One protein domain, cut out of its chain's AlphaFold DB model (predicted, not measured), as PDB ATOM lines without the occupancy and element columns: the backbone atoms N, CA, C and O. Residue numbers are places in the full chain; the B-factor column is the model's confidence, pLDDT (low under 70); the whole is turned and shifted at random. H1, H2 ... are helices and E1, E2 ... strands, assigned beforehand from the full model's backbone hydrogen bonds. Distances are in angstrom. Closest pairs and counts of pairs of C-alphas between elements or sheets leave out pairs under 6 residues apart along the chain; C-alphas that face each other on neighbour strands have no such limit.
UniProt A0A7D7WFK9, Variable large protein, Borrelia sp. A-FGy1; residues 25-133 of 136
ATOM      1  N   ASP A  25       0.074  -9.343  84.635       85.81
ATOM      2  CA  ASP A  25      -0.041  -9.434  83.175       85.81
ATOM      3  C   ASP A  25       0.255  -8.102  82.477       85.81
ATOM      4  O   ASP A  25       0.839  -8.090  81.387       85.81
ATOM      5  N   ALA A  26      -0.048  -6.973  83.125       86.38
ATOM      6  CA  ALA A  26       0.320  -5.652  82.628       86.38
ATOM      7  C   ALA A  26       1.846  -5.458  82.646       86.38
ATOM      8  O   ALA A  26       2.416  -4.999  81.653       86.38
ATOM      9  N   ILE A  27       2.525  -5.880  83.723       87.38
ATOM     10  CA  ILE A  27       3.996  -5.820  83.817       87.38
ATOM     11  C   ILE A  27       4.650  -6.703  82.747       87.38
ATOM     12  O   ILE A  27       5.568  -6.255  82.055       87.38
ATOM     13  N   LYS A  28       4.163  -7.934  82.551       87.31
ATOM     14  CA  LYS A  28       4.684  -8.836  81.508       87.31
ATOM     15  C   LYS A  28       4.480  -8.269  80.110       87.31
ATOM     16  O   LYS A  28       5.399  -8.307  79.296       87.31
ATOM     17  N   THR A  29       3.305  -7.702  79.845       88.50
ATOM     18  CA  THR A  29       2.996  -7.076  78.554       88.50
ATOM     19  C   THR A  29       3.923  -5.892  78.282       88.50
ATOM     20  O   THR A  29       4.457  -5.772  77.177       88.50
ATOM     21  N   ALA A  30       4.175  -5.053  79.291       88.81
ATOM     22  CA  ALA A  30       5.124  -3.949  79.187       88.81
ATOM     23  C   ALA A  30       6.555  -4.452  78.921       88.81
ATOM     24  O   ALA A  30       7.208  -3.960  78.002       88.81
ATOM     25  N   LEU A  31       7.024  -5.476  79.645       90.19
ATOM     26  CA  LEU A  31       8.345  -6.075  79.418       90.19
ATOM     27  C   LEU A  31       8.481  -6.652  78.001       90.19
ATOM     28  O   LEU A  31       9.485  -6.409  77.329       90.19
ATOM     29  N   ALA A  32       7.474  -7.388  77.529       89.81
ATOM     30  CA  ALA A  32       7.458  -7.963  76.187       89.81
ATOM     31  C   ALA A  32       7.510  -6.872  75.106       89.81
ATOM     32  O   ALA A  32       8.220  -7.007  74.107       89.81
ATOM     33  N   ALA A  33       6.786  -5.767  75.307       90.06
ATOM     34  CA  ALA A  33       6.832  -4.615  74.412       90.06
ATOM     35  C   ALA A  33       8.227  -3.967  74.391       90.06
ATOM     36  O   ALA A  33       8.764  -3.727  73.311       90.06
ATOM     37  N   LEU A  34       8.846  -3.755  75.557       90.38
ATOM     38  CA  LEU A  34      10.200  -3.195  75.660       90.38
ATOM     39  C   LEU A  34      11.248  -4.086  74.976       90.38
ATOM     40  O   LEU A  34      12.117  -3.576  74.271       90.38
ATOM     41  N   LYS A  35      11.135  -5.414  75.101       88.62
ATOM     42  CA  LYS A  35      12.012  -6.362  74.393       88.62
ATOM     43  C   LYS A  35      11.829  -6.317  72.879       88.62
ATOM     44  O   LYS A  35      12.813  -6.271  72.154       88.62
ATOM     45  N   LYS A  36      10.590  -6.229  72.387       90.25
ATOM     46  CA  LYS A  36      10.337  -6.043  70.947       90.25
ATOM     47  C   LYS A  36      10.923  -4.730  70.428       90.25
ATOM     48  O   LYS A  36      11.466  -4.703  69.328       90.25
ATOM     49  N   ILE A  37      10.831  -3.651  71.210       89.06
ATOM     50  CA  ILE A  37      11.459  -2.366  70.870       89.06
ATOM     51  C   ILE A  37      12.981  -2.525  70.800       89.06
ATOM     52  O   ILE A  37      13.575  -2.066  69.826       89.06
ATOM     53  N   LYS A  38      13.600  -3.224  71.762       87.19
ATOM     54  CA  LYS A  38      15.030  -3.569  71.721       87.19
ATOM     55  C   LYS A  38      15.388  -4.314  70.434       87.19
ATOM     56  O   LYS A  38      16.295  -3.887  69.732       87.19
ATOM     57  N   ASP A  39      14.652  -5.368  70.091       88.31
ATOM     58  CA  ASP A  39      14.928  -6.168  68.892       88.31
ATOM     59  C   ASP A  39      14.828  -5.332  67.605       88.31
ATOM     60  O   ASP A  39      15.616  -5.498  66.672       88.31
ATOM     61  N   VAL A  40      13.848  -4.426  67.528       90.50
ATOM     62  CA  VAL A  40      13.690  -3.508  66.389       90.50
ATOM     63  C   VAL A  40      14.824  -2.483  66.340       90.50
ATOM     64  O   VAL A  40      15.319  -2.180  65.256       90.50
ATOM     65  N   ALA A  41      15.247  -1.959  67.488       85.88
ATOM     66  CA  ALA A  41      16.344  -1.006  67.591       85.88
ATOM     67  C   ALA A  41      17.687  -1.640  67.187       85.88
ATOM     68  O   ALA A  41      18.418  -1.063  66.382       85.88
ATOM     69  N   GLU A  42      17.965  -2.867  67.638       87.44
ATOM     70  CA  GLU A  42      19.172  -3.615  67.267       87.44
ATOM     71  C   GLU A  42      19.217  -3.919  65.764       87.44
ATOM     72  O   GLU A  42      20.263  -3.757  65.135       87.44
ATOM     73  N   LYS A  43      18.075  -4.262  65.146       88.81
ATOM     74  CA  LYS A  43      17.969  -4.420  63.680       88.81
ATOM     75  C   LYS A  43      18.266  -3.132  62.911       88.81
ATOM     76  O   LYS A  43      18.674  -3.201  61.757       88.81
ATOM     77  N   GLN A  44      18.060  -1.977  63.538       88.25
ATOM     78  CA  GLN A  44      18.381  -0.664  62.979       88.25
ATOM     79  C   GLN A  44      19.790  -0.179  63.360       88.25
ATOM     80  O   GLN A  44      20.148   0.957  63.059       88.25
ATOM     81  N   GLY A  45      20.602  -1.021  64.008       82.75
ATOM     82  CA  GLY A  45      21.966  -0.683  64.416       82.75
ATOM     83  C   GLY A  45      22.050   0.237  65.638       82.75
ATOM     84  O   GLY A  45      23.133   0.723  65.960       82.75
ATOM     85  N   ILE A  46      20.935   0.472  66.335       81.62
ATOM     86  CA  ILE A  46      20.914   1.235  67.582       81.62
ATOM     87  C   ILE A  46      21.358   0.297  68.703       81.62
ATOM     88  O   ILE A  46      20.655  -0.652  69.051       81.62
ATOM     89  N   LYS A  47      22.526   0.569  69.288       74.44
ATOM     90  CA  LYS A  47      22.953  -0.111  70.514       74.44
ATOM     91  C   LYS A  47      22.109   0.404  71.672       74.44
ATOM     92  O   LYS A  47      22.239   1.567  72.052       74.44
ATOM     93  N   LEU A  48      21.250  -0.450  72.224       70.25
ATOM     94  CA  LEU A  48      20.656  -0.167  73.526       70.25
ATOM     95  C   LEU A  48      21.756  -0.222  74.583       70.25
ATOM     96  O   LEU A  48      22.602  -1.112  74.562       70.25
ATOM     97  N   ALA A  49      21.745   0.771  75.462       65.06
ATOM     98  CA  ALA A  49      22.794   0.986  76.435       65.06
ATOM     99  C   ALA A  49      22.965  -0.192  77.404       65.06
ATOM    100  O   ALA A  49      22.008  -0.874  77.777       65.06
ATOM    101  N   GLU A  50      24.214  -0.406  77.806       65.94
ATOM    102  CA  GLU A  50      24.628  -1.434  78.752       65.94
ATOM    103  C   GLU A  50      24.653  -0.846  80.166       65.94
ATOM    104  O   GLU A  50      24.984   0.325  80.356       65.94
ATOM    105  N   ALA A  51      24.292  -1.644  81.170       63.31
ATOM    106  CA  ALA A  51      24.324  -1.188  82.554       63.31
ATOM    107  C   ALA A  51      25.776  -0.903  82.981       63.31
ATOM    108  O   ALA A  51      26.593  -1.820  83.043       63.31
ATOM    109  N   SER A  52      26.090   0.350  83.323       58.31
ATOM    110  CA  SER A  52      27.409   0.755  83.840       58.31
ATOM    111  C   SER A  52      27.604   0.507  85.341       58.31
ATOM    112  O   SER A  52      28.670   0.796  85.873       58.31
ATOM    113  N   GLY A  53      26.614  -0.081  86.019       60.97
ATOM    114  CA  GLY A  53      26.731  -0.486  87.418       60.97
ATOM    115  C   GLY A  53      26.639   0.680  88.403       60.97
ATOM    116  O   GLY A  53      27.538   0.863  89.220       60.97
ATOM    117  N   ALA A  54      25.549   1.451  88.356       64.19
ATOM    118  CA  ALA A  54      25.235   2.455  89.368       64.19
ATOM    119  C   ALA A  54      25.343   1.903  90.803       64.19
ATOM    120  O   ALA A  54      24.629   0.982  91.210       64.19
ATOM    121  N   THR A  55      26.214   2.515  91.603       62.84
ATOM    122  CA  THR A  55      26.317   2.255  93.042       62.84
ATOM    123  C   THR A  55      25.271   3.052  93.812       62.84
ATOM    124  O   THR A  55      25.335   4.278  93.913       62.84
ATOM    125  N   VAL A  56      24.325   2.336  94.409       65.38
ATOM    126  CA  VAL A  56      23.356   2.879  95.365       65.38
ATOM    127  C   VAL A  56      23.977   2.857  96.765       65.38
ATOM    128  O   VAL A  56      24.667   1.906  97.129       65.38
ATOM    129  N   GLY A  57      23.770   3.913  97.559       64.94
ATOM    130  CA  GLY A  57      24.314   3.982  98.916       64.94
ATOM    131  C   GLY A  57      23.658   2.948  99.834       64.94
ATOM    132  O   GLY A  57      22.463   2.677  99.720       64.94
ATOM    133  N   SER A  58      24.411   2.404 100.792       66.25
ATOM    134  CA  SER A  58      23.910   1.395 101.739       66.25
ATOM    135  C   SER A  58      22.729   1.878 102.590       66.25
ATOM    136  O   SER A  58      21.970   1.062 103.093       66.25
ATOM    137  N   THR A  59      22.521   3.188 102.731       67.88
ATOM    138  CA  THR A  59      21.378   3.788 103.442       67.88
ATOM    139  C   THR A  59      20.111   3.909 102.597       67.88
ATOM    140  O   THR A  59      19.019   4.047 103.153       67.88
ATOM    141  N   ASP A  60      20.240   3.858 101.270       74.56
ATOM    142  CA  ASP A  60      19.136   4.097 100.335       74.56
ATOM    143  C   ASP A  60      18.354   2.808 100.047       74.56
ATOM    144  O   ASP A  60      17.204   2.871  99.626       74.56
ATOM    145  N   LYS A  61      18.937   1.639 100.356       73.75
ATOM    146  CA  LYS A  61      18.349   0.304 100.140       73.75
ATOM    147  C   LYS A  61      16.971   0.109 100.774       73.75
ATOM    148  O   LYS A  61      16.136  -0.605 100.225       73.75
ATOM    149  N   ASP A  62      16.703   0.778 101.896       78.75
ATOM    150  CA  ASP A  62      15.402   0.679 102.566       78.75
ATOM    151  C   ASP A  62      14.298   1.407 101.776       78.75
ATOM    152  O   ASP A  62      13.121   1.212 102.049       78.75
ATOM    153  N   GLY A  63      14.655   2.214 100.769       76.81
ATOM    154  CA  GLY A  63      13.699   2.823  99.849       76.81
ATOM    155  C   GLY A  63      12.870   1.798  99.075       76.81
ATOM    156  O   GLY A  63      11.733   2.089  98.734       76.81
ATOM    157  N   ALA A  64      13.372   0.573  98.876       81.50
ATOM    158  CA  ALA A  64      12.610  -0.512  98.249       81.50
ATOM    159  C   ALA A  64      11.377  -0.949  99.063       81.50
ATOM    160  O   ALA A  64      10.482  -1.592  98.515       81.50
ATOM    161  N   ALA A  65      11.286  -0.567 100.343       80.56
ATOM    162  CA  ALA A  65      10.127  -0.844 101.182       80.56
ATOM    163  C   ALA A  65       8.815  -0.336 100.570       80.56
ATOM    164  O   ALA A  65       7.793  -0.993 100.744       80.56
ATOM    165  N   ILE A  66       8.848   0.757  99.786       80.62
ATOM    166  CA  ILE A  66       7.665   1.306  99.091       80.62
ATOM    167  C   ILE A  66       6.992   0.303  98.141       80.62
ATOM    168  O   ILE A  66       5.840   0.502  97.763       80.62
ATOM    169  N   LEU A  67       7.704  -0.762  97.755       82.88
ATOM    170  CA  LEU A  67       7.233  -1.829  96.873       82.88
ATOM    171  C   LEU A  67       6.701  -3.053  97.640       82.88
ATOM    172  O   LEU A  67       6.341  -4.050  97.018       82.88
ATOM    173  N   ALA A  68       6.662  -3.022  98.977       84.12
ATOM    174  CA  ALA A  68       6.095  -4.106  99.773       84.12
ATOM    175  C   ALA A  68       4.575  -4.172  99.569       84.12
ATOM    176  O   ALA A  68       3.861  -3.261  99.970       84.12
ATOM    177  N   THR A  69       4.071  -5.237  98.957       80.88
ATOM    178  CA  THR A  69       2.651  -5.429  98.610       80.88
ATOM    179  C   THR A  69       1.911  -6.323  99.604       80.88
ATOM    180  O   THR A  69       0.684  -6.401  99.567       80.88
ATOM    181  N   GLU A  70       2.644  -6.991 100.497       79.06
ATOM    182  CA  GLU A  70       2.110  -7.874 101.531       79.06
ATOM    183  C   GLU A  70       2.351  -7.282 102.925       79.06
ATOM    184  O   GLU A  70       3.386  -6.671 103.194       79.06
ATOM    185  N   SER A  71       1.409  -7.496 103.846       64.88
ATOM    186  CA  SER A  71       1.573  -7.091 105.242       64.88
ATOM    187  C   SER A  71       2.408  -8.115 106.011       64.88
ATOM    188  O   SER A  71       2.001  -9.267 106.155       64.88
ATOM    189  N   GLY A  72       3.544  -7.703 106.568       55.53
ATOM    190  CA  GLY A  72       4.260  -8.543 107.530       55.53
ATOM    191  C   GLY A  72       5.319  -7.827 108.361       55.53
ATOM    192  O   GLY A  72       6.308  -8.444 108.758       55.53
ATOM    193  N   GLY A  73       5.101  -6.544 108.644       54.31
ATOM    194  CA  GLY A  73       6.017  -5.689 109.392       54.31
ATOM    195  C   GLY A  73       5.540  -4.239 109.419       54.31
ATOM    196  O   GLY A  73       4.544  -3.906 108.779       54.31
ATOM    197  N   LYS A  74       6.186  -3.418 110.258       50.72
ATOM    198  CA  LYS A  74       5.842  -2.013 110.540       50.72
ATOM    199  C   LYS A  74       5.759  -1.275 109.203       50.72
ATOM    200  O   LYS A  74       6.705  -1.315 108.432       50.72
ATOM    201  N   GLY A  75       4.640  -0.622 108.932       55.38
ATOM    202  CA  GLY A  75       4.434   0.066 107.671       55.38
ATOM    203  C   GLY A  75       5.491   1.076 107.315       55.38
ATOM    204  O   GLY A  75       6.303   1.457 108.157       55.38
ATOM    205  N   LEU A  76       5.411   1.515 106.058       64.62
ATOM    206  CA  LEU A  76       6.371   2.418 105.445       64.62
ATOM    207  C   LEU A  76       6.833   3.501 106.419       64.62
ATOM    208  O   LEU A  76       6.057   4.375 106.821       64.62
ATOM    209  N   ALA A  77       8.092   3.413 106.835       65.31
ATOM    210  CA  ALA A  77       8.652   4.360 107.777       65.31
ATOM    211  C   ALA A  77       8.746   5.735 107.107       65.31
ATOM    212  O   ALA A  77       9.022   5.860 105.908       65.31
ATOM    213  N   ALA A  78       8.549   6.793 107.896       64.69
ATOM    214  CA  ALA A  78       8.727   8.155 107.413       64.69
ATOM    215  C   ALA A  78      10.127   8.307 106.781       64.69
ATOM    216  O   ALA A  78      11.142   8.070 107.434       64.69
ATOM    217  N   GLY A  79      10.173   8.679 105.498       71.00
ATOM    218  CA  GLY A  79      11.416   8.881 104.745       71.00
ATOM    219  C   GLY A  79      11.819   7.755 103.784       71.00
ATOM    220  O   GLY A  79      12.735   7.970 102.990       71.00
ATOM    221  N   GLU A  80      11.140   6.602 103.761       75.31
ATOM    222  CA  GLU A  80      11.419   5.552 102.759       75.31
ATOM    223  C   GLU A  80      11.146   6.032 101.323       75.31
ATOM    224  O   GLU A  80      11.916   5.721 100.417       75.31
ATOM    225  N   ALA A  81      10.151   6.902 101.120       77.50
ATOM    226  CA  ALA A  81       9.917   7.558  99.830       77.50
ATOM    227  C   ALA A  81      11.095   8.452  99.391       77.50
ATOM    228  O   ALA A  81      11.472   8.451  98.221       77.50
ATOM    229  N   SER A  82      11.719   9.180 100.324       80.06
ATOM    230  CA  SER A  82      12.899  10.004 100.031       80.06
ATOM    231  C   SER A  82      14.122   9.148  99.699       80.06
ATOM    232  O   SER A  82      14.899   9.505  98.818       80.06
ATOM    233  N   LYS A  83      14.271   7.991 100.360       82.19
ATOM    234  CA  LYS A  83      15.299   6.998 100.015       82.19
ATOM    235  C   LYS A  83      15.057   6.411  98.623       82.19
ATOM    236  O   LYS A  83      15.991   6.337  97.836       82.19
ATOM    237  N   ALA A  84      13.814   6.069  98.280       81.06
ATOM    238  CA  ALA A  84      13.466   5.585  96.944       81.06
ATOM    239  C   ALA A  84      13.762   6.628  95.854       81.06
ATOM    240  O   ALA A  84      14.322   6.293  94.811       81.06
ATOM    241  N   LEU A  85      13.464   7.905  96.118       83.25
ATOM    242  CA  LEU A  85      13.836   9.000  95.225       83.25
ATOM    243  C   LEU A  85      15.357   9.083  95.038       83.25
ATOM    244  O   LEU A  85      15.821   9.198  93.906       83.25
ATOM    245  N   ALA A  86      16.134   8.964  96.120       83.44
ATOM    246  CA  ALA A  86      17.594   8.981  96.050       83.44
ATOM    247  C   ALA A  86      18.154   7.865  95.147       83.44
ATOM    248  O   ALA A  86      19.122   8.105  94.425       83.44
ATOM    249  N   ILE A  87      17.528   6.680  95.127       81.56
ATOM    250  CA  ILE A  87      17.885   5.595  94.196       81.56
ATOM    251  C   ILE A  87      17.648   6.037  92.748       81.56
ATOM    252  O   ILE A  87      18.566   5.975  91.932       81.56
ATOM    253  N   VAL A  88      16.440   6.514  92.432       83.25
ATOM    254  CA  VAL A  88      16.053   6.876  91.056       83.25
ATOM    255  C   VAL A  88      16.898   8.034  90.513       83.25
ATOM    256  O   VAL A  88      17.217   8.052  89.333       83.25
ATOM    257  N   THR A  89      17.331   8.970  91.363       84.44
ATOM    258  CA  THR A  89      18.208  10.080  90.942       84.44
ATOM    259  C   THR A  89      19.653   9.675  90.641       84.44
ATOM    260  O   THR A  89      20.383  10.460  90.041       84.44
ATOM    261  N   LYS A  90      20.091   8.490  91.083       84.00
ATOM    262  CA  LYS A  90      21.471   8.007  90.902       84.00
ATOM    263  C   LYS A  90      21.640   7.109  89.684       84.00
ATOM    264  O   LYS A  90      22.764   6.935  89.227       84.00
ATOM    265  N   VAL A  91      20.550   6.522  89.203       83.12
ATOM    266  CA  VAL A  91      20.558   5.629  88.045       83.12
ATOM    267  C   VAL A  91      20.252   6.416  86.778       83.12
ATOM    268  O   VAL A  91      19.393   7.297  86.762       83.12
ATOM    269  N   THR A  92      20.951   6.095  85.697       84.56
ATOM    270  CA  THR A  92      20.633   6.632  84.370       84.56
ATOM    271  C   THR A  92      19.409   5.928  83.771       84.56
ATOM    272  O   THR A  92      19.012   4.831  84.193       84.56
ATOM    273  N   GLY A  93      18.782   6.558  82.772       81.50
ATOM    274  CA  GLY A  93      17.671   5.943  82.039       81.50
ATOM    275  C   GLY A  93      18.116   4.670  81.315       81.50
ATOM    276  O   GLY A  93      17.399   3.671  81.301       81.50
ATOM    277  N   GLU A  94      19.341   4.689  80.802       83.88
ATOM    278  CA  GLU A  94      20.053   3.573  80.197       83.88
ATOM    279  C   GLU A  94      20.214   2.390  81.159       83.88
ATOM    280  O   GLU A  94      19.834   1.267  80.827       83.88
ATOM    281  N   GLU A  95      20.705   2.635  82.376       84.50
ATOM    282  CA  GLU A  95      20.853   1.596  83.402       84.50
ATOM    283  C   GLU A  95      19.504   1.035  83.847       84.50
ATOM    284  O   GLU A  95      19.359  -0.178  84.019       84.50
ATOM    285  N   THR A  96      18.499   1.902  83.980       86.06
ATOM    286  CA  THR A  96      17.133   1.492  84.327       86.06
ATOM    287  C   THR A  96      16.554   0.582  83.245       86.06
ATOM    288  O   THR A  96      16.009  -0.482  83.543       86.06
ATOM    289  N   LEU A  97      16.711   0.959  81.974       86.56
ATOM    290  CA  LEU A  97      16.237   0.171  80.843       86.56
ATOM    291  C   LEU A  97      16.970  -1.174  80.748       86.56
ATOM    292  O   LEU A  97      16.321  -2.207  80.580       86.56
ATOM    293  N   ALA A  98      18.294  -1.187  80.912       85.56
ATOM    294  CA  ALA A  98      19.091  -2.412  80.918       85.56
ATOM    295  C   ALA A  98      18.660  -3.377  82.040       85.56
ATOM    296  O   ALA A  98      18.480  -4.572  81.789       85.56
ATOM    297  N   ALA A  99      18.411  -2.868  83.251       86.44
ATOM    298  CA  ALA A  99      17.939  -3.669  84.383       86.44
ATOM    299  C   ALA A  99      16.550  -4.288  84.136       86.44
ATOM    300  O   ALA A  99      16.306  -5.454  84.467       86.44
ATOM    301  N   VAL A 100      15.637  -3.538  83.509       89.56
ATOM    302  CA  VAL A 100      14.316  -4.056  83.122       89.56
ATOM    303  C   VAL A 100      14.450  -5.124  82.038       89.56
ATOM    304  O   VAL A 100      13.862  -6.196  82.163       89.56
ATOM    305  N   LEU A 101      15.263  -4.891  81.006       88.62
ATOM    306  CA  LEU A 101      15.444  -5.834  79.895       88.62
ATOM    307  C   LEU A 101      16.134  -7.141  80.309       88.62
ATOM    308  O   LEU A 101      15.849  -8.183  79.712       88.62
ATOM    309  N   ALA A 102      16.979  -7.108  81.343       87.31
ATOM    310  CA  ALA A 102      17.571  -8.301  81.953       87.31
ATOM    311  C   ALA A 102      16.538  -9.197  82.671       87.31
ATOM    312  O   ALA A 102      16.803 -10.373  82.923       87.31
ATOM    313  N   SER A 103      15.350  -8.664  82.977       88.69
ATOM    314  CA  SER A 103      14.262  -9.407  83.618       88.69
ATOM    315  C   SER A 103      13.566 -10.368  82.646       88.69
ATOM    316  O   SER A 103      13.627 -10.232  81.416       88.69
ATOM    317  N   LYS A 104      12.858 -11.361  83.183       89.06
ATOM    318  CA  LYS A 104      12.136 -12.382  82.409       89.06
ATOM    319  C   LYS A 104      10.633 -12.260  82.637       89.06
ATOM    320  O   LYS A 104      10.175 -11.895  83.706       89.06
ATOM    321  N   GLU A 105       9.844 -12.631  81.632       83.81
ATOM    322  CA  GLU A 105       8.372 -12.630  81.742       83.81
ATOM    323  C   GLU A 105       7.857 -13.661  82.765       83.81
ATOM    324  O   GLU A 105       6.736 -13.555  83.257       83.81
ATOM    325  N   GLY A 106       8.688 -14.657  83.090       86.19
ATOM    326  CA  GLY A 106       8.432 -15.650  84.130       86.19
ATOM    327  C   GLY A 106       8.875 -15.236  85.535       86.19
ATOM    328  O   GLY A 106       8.760 -16.061  86.443       86.19
ATOM    329  N   ASP A 107       9.390 -14.015  85.716       88.25
ATOM    330  CA  ASP A 107       9.761 -13.498  87.033       88.25
ATOM    331  C   ASP A 107       8.531 -13.428  87.948       88.25
ATOM    332  O   ASP A 107       7.394 -13.248  87.502       88.25
ATOM    333  N   LYS A 108       8.761 -13.635  89.243       89.25
ATOM    334  CA  LYS A 108       7.712 -13.746  90.259       89.25
ATOM    335  C   LYS A 108       7.953 -12.735  91.369       89.25
ATOM    336  O   LYS A 108       9.080 -12.291  91.568       89.25
ATOM    337  N   ALA A 109       6.891 -12.422  92.105       88.75
ATOM    338  CA  ALA A 109       7.002 -11.695  93.361       88.75
ATOM    339  C   ALA A 109       8.003 -12.384  94.304       88.75
ATOM    340  O   ALA A 109       8.193 -13.607  94.264       88.75
ATOM    341  N   LEU A 110       8.646 -11.590  95.151       88.56
ATOM    342  CA  LEU A 110       9.680 -12.052  96.060       88.56
ATOM    343  C   LEU A 110       9.079 -12.905  97.179       88.56
ATOM    344  O   LEU A 110       8.312 -12.420  98.009       88.56
ATOM    345  N   SER A 111       9.501 -14.167  97.237       86.94
ATOM    346  CA  SER A 111       9.207 -15.089  98.342       86.94
ATOM    347  C   SER A 111      10.319 -15.153  99.397       86.94
ATOM    348  O   SER A 111      10.160 -15.823 100.411       86.94
ATOM    349  N   SER A 112      11.457 -14.504  99.132       86.44
ATOM    350  CA  SER A 112      12.656 -14.467  99.974       86.44
ATOM    351  C   SER A 112      13.295 -13.081  99.897       86.44
ATOM    352  O   SER A 112      12.994 -12.311  98.986       86.44
ATOM    353  N   ALA A 113      14.200 -12.773 100.831       85.06
ATOM    354  CA  ALA A 113      14.978 -11.534 100.808       85.06
ATOM    355  C   ALA A 113      15.685 -11.335  99.461       85.06
ATOM    356  O   ALA A 113      16.350 -12.245  98.956       85.06
ATOM    357  N   ALA A 114      15.551 -10.132  98.905       83.50
ATOM    358  CA  ALA A 114      16.210  -9.760  97.673       83.50
ATOM    359  C   ALA A 114      17.735  -9.864  97.816       83.50
ATOM    360  O   ALA A 114      18.336  -9.470  98.818       83.50
ATOM    361  N   THR A 115      18.357 -10.393  96.773       84.31
ATOM    362  CA  THR A 115      19.809 -10.512  96.604       84.31
ATOM    363  C   THR A 115      20.265  -9.754  95.357       84.31
ATOM    364  O   THR A 115      19.435  -9.286  94.576       84.31
ATOM    365  N   ALA A 116      21.577  -9.698  95.112       78.62
ATOM    366  CA  ALA A 116      22.142  -9.130  93.884       78.62
ATOM    367  C   ALA A 116      21.639  -9.808  92.587       78.62
ATOM    368  O   ALA A 116      21.727  -9.211  91.521       78.62
ATOM    369  N   GLY A 117      21.102 -11.033  92.664       80.69
ATOM    370  CA  GLY A 117      20.517 -11.742  91.517       80.69
ATOM    371  C   GLY A 117      19.033 -11.448  91.272       80.69
ATOM    372  O   GLY A 117      18.432 -12.044  90.381       80.69
ATOM    373  N   THR A 118      18.417 -10.579  92.074       86.56
ATOM    374  CA  THR A 118      16.990 -10.255  91.961       86.56
ATOM    375  C   THR A 118      16.746  -9.349  90.766       86.56
ATOM    376  O   THR A 118      17.416  -8.331  90.606       86.56
ATOM    377  N   THR A 119      15.768  -9.695  89.935       88.88
ATOM    378  CA  THR A 119      15.443  -8.919  88.736       88.88
ATOM    379  C   THR A 119      14.554  -7.719  89.054       88.88
ATOM    380  O   THR A 119      13.810  -7.717  90.040       88.88
ATOM    381  N   ALA A 120      14.580  -6.705  88.184       88.25
ATOM    382  CA  ALA A 120      13.744  -5.513  88.325       88.25
ATOM    383  C   ALA A 120      12.243  -5.856  88.341       88.25
ATOM    384  O   ALA A 120      11.488  -5.283  89.123       88.25
ATOM    385  N   VAL A 121      11.810  -6.831  87.531       90.19
ATOM    386  CA  VAL A 121      10.406  -7.277  87.522       90.19
ATOM    387  C   VAL A 121      10.022  -7.988  88.816       90.19
ATOM    388  O   VAL A 121       8.933  -7.741  89.324       90.19
ATOM    389  N   SER A 122      10.908  -8.801  89.398       90.12
ATOM    390  CA  SER A 122      10.629  -9.440  90.693       90.12
ATOM    391  C   SER A 122      10.439  -8.400  91.805       90.12
ATOM    392  O   SER A 122       9.522  -8.523  92.612       90.12
ATOM    393  N   PHE A 123      11.247  -7.331  91.804       87.69
ATOM    394  CA  PHE A 123      11.064  -6.186  92.705       87.69
ATOM    395  C   PHE A 123       9.752  -5.439  92.459       87.69
ATOM    396  O   PHE A 123       9.061  -5.099  93.416       87.69
ATOM    397  N   ALA A 124       9.397  -5.190  91.196       87.38
ATOM    398  CA  ALA A 124       8.170  -4.482  90.844       87.38
ATOM    399  C   ALA A 124       6.908  -5.265  91.238       87.38
ATOM    400  O   ALA A 124       5.928  -4.655  91.649       87.38
ATOM    401  N   LEU A 125       6.945  -6.602  91.147       88.75
ATOM    402  CA  LEU A 125       5.874  -7.494  91.611       88.75
ATOM    403  C   LEU A 125       5.708  -7.483  93.143       88.75
ATOM    404  O   LEU A 125       4.636  -7.826  93.648       88.75
ATOM    405  N   GLY A 126       6.738  -7.045  93.867       85.94
ATOM    406  CA  GLY A 126       6.706  -6.830  95.307       85.94
ATOM    407  C   GLY A 126       6.880  -8.109  96.128       85.94
ATOM    408  O   GLY A 126       7.437  -9.106  95.673       85.94
ATOM    409  N   GLY A 127       6.429  -8.045  97.375       86.25
ATOM    410  CA  GLY A 127       6.522  -9.076  98.409       86.25
ATOM    411  C   GLY A 127       6.268  -8.445  99.779       86.25
ATOM    412  O   GLY A 127       5.767  -7.324  99.864       86.25
ATOM    413  N   ASN A 128       6.647  -9.114 100.864       85.31
ATOM    414  CA  ASN A 128       6.649  -8.494 102.191       85.31
ATOM    415  C   ASN A 128       7.850  -7.533 102.354       85.31
ATOM    416  O   ASN A 128       8.861  -7.654 101.662       85.31
ATOM    417  N   GLU A 129       7.780  -6.620 103.323       78.56
ATOM    418  CA  GLU A 129       8.834  -5.685 103.734       78.56
ATOM    419  C   GLU A 129      10.205  -6.372 103.873       78.56
ATOM    420  O   GLU A 129      11.200  -5.902 103.329       78.56
ATOM    421  N   ASN A 130      10.256  -7.536 104.526       80.31
ATOM    422  CA  ASN A 130      11.491  -8.310 104.706       80.31
ATOM    423  C   ASN A 130      12.041  -8.925 103.409       80.31
ATOM    424  O   ASN A 130      13.200  -9.339 103.379       80.31
ATOM    425  N   HIS A 131      11.212  -9.053 102.373       85.94
ATOM    426  CA  HIS A 131      11.624  -9.576 101.075       85.94
ATOM    427  C   HIS A 131      12.212  -8.461 100.211       85.94
ATOM    428  O   HIS A 131      13.253  -8.653  99.587       85.94
ATOM    429  N   VAL A 132      11.581  -7.283 100.214       80.94
ATOM    430  CA  VAL A 132      12.032  -6.128  99.422       80.94
ATOM    431  C   VAL A 132      13.195  -5.376 100.076       80.94
ATOM    432  O   VAL A 132      14.025  -4.808  99.367       80.94
ATOM    433  N   LYS A 133      13.316  -5.402 101.413       75.06
ATOM    434  CA  LYS A 133      14.495  -4.889 102.123       75.06
ATOM    435  C   LYS A 133      15.645  -5.881 101.973       75.06
ATOM    436  O   LYS A 133      15.593  -7.002 102.474       75.06
TER     437      LYS A 133
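This is residues 25 to 133 of the 136 residues of the protein "Variable large protein" of Borrelia sp. A-FGy1 (UniProt A0A7D7WFK9). An elongated, loosely joined set of helices has the long helix H1 at one end, a cluster of H2, H3, H6 and the short strand E1 at the other, and H4 and H5 between them. H4 crosses H1 steeply, and residues 40 to 45 stick out at H1's end. The 109 printed residues hold six named helices and one named strand, in the order H1, H2, E1, H3, H4, H5, H6, mostly helix. The whole is compact by its radius of gyration of the C-alphas, 15.0 A, and spans 49 by 28 by 20 A.

Find C-alpha 25 at (-0.041, -9.434, 83.175); from there H1, residues 25 to 43, runs 27.0 A to C-alpha 43 at (17.969, -4.420, 63.680). Next come H2, residues 61 to 67, E1, residues 68 to 70, and H3, residues 80 to 90, 15.7 A long. H4 is residues 93 to 101, 12.2 A, H5 residues 120 to 125, and H6 residues 129 to 132, ending at C-alpha 132 (12.032, -6.128, 99.422).

Look at residues 31 to 35, with which alone H1 touches H4; the closest C-alphas, of Lys 35 and Leu 101, are 6.5 A apart. H4 only just touches H5, with 3 pairs of C-alphas within 8 A, the closest those of Val 100 and Ala 120 at 5.4 A. H2 touches H3, closest at the C-alphas of Gly 63 and Ala 84, 4.0 A. E1 pairs with no named strand, but residues 127 to 128 pair with it, parallel. Every O i to N i+4 pair is within hydrogen-bond range in H1, H4 and H5; H3 has 6 of 7, H2 0 of 3 but 4 of 4 O i to N i+3 pairs, and H6 is too short for such a pair.

The printed part has no cut, and the C-alphas farthest apart, of Gln 44 and Lys 74, are 49.2 A apart. The links H1 to H2 and H4 to H5 are long. Look for pLDDT under 70 at residues 49 to 59 and 71 to 78.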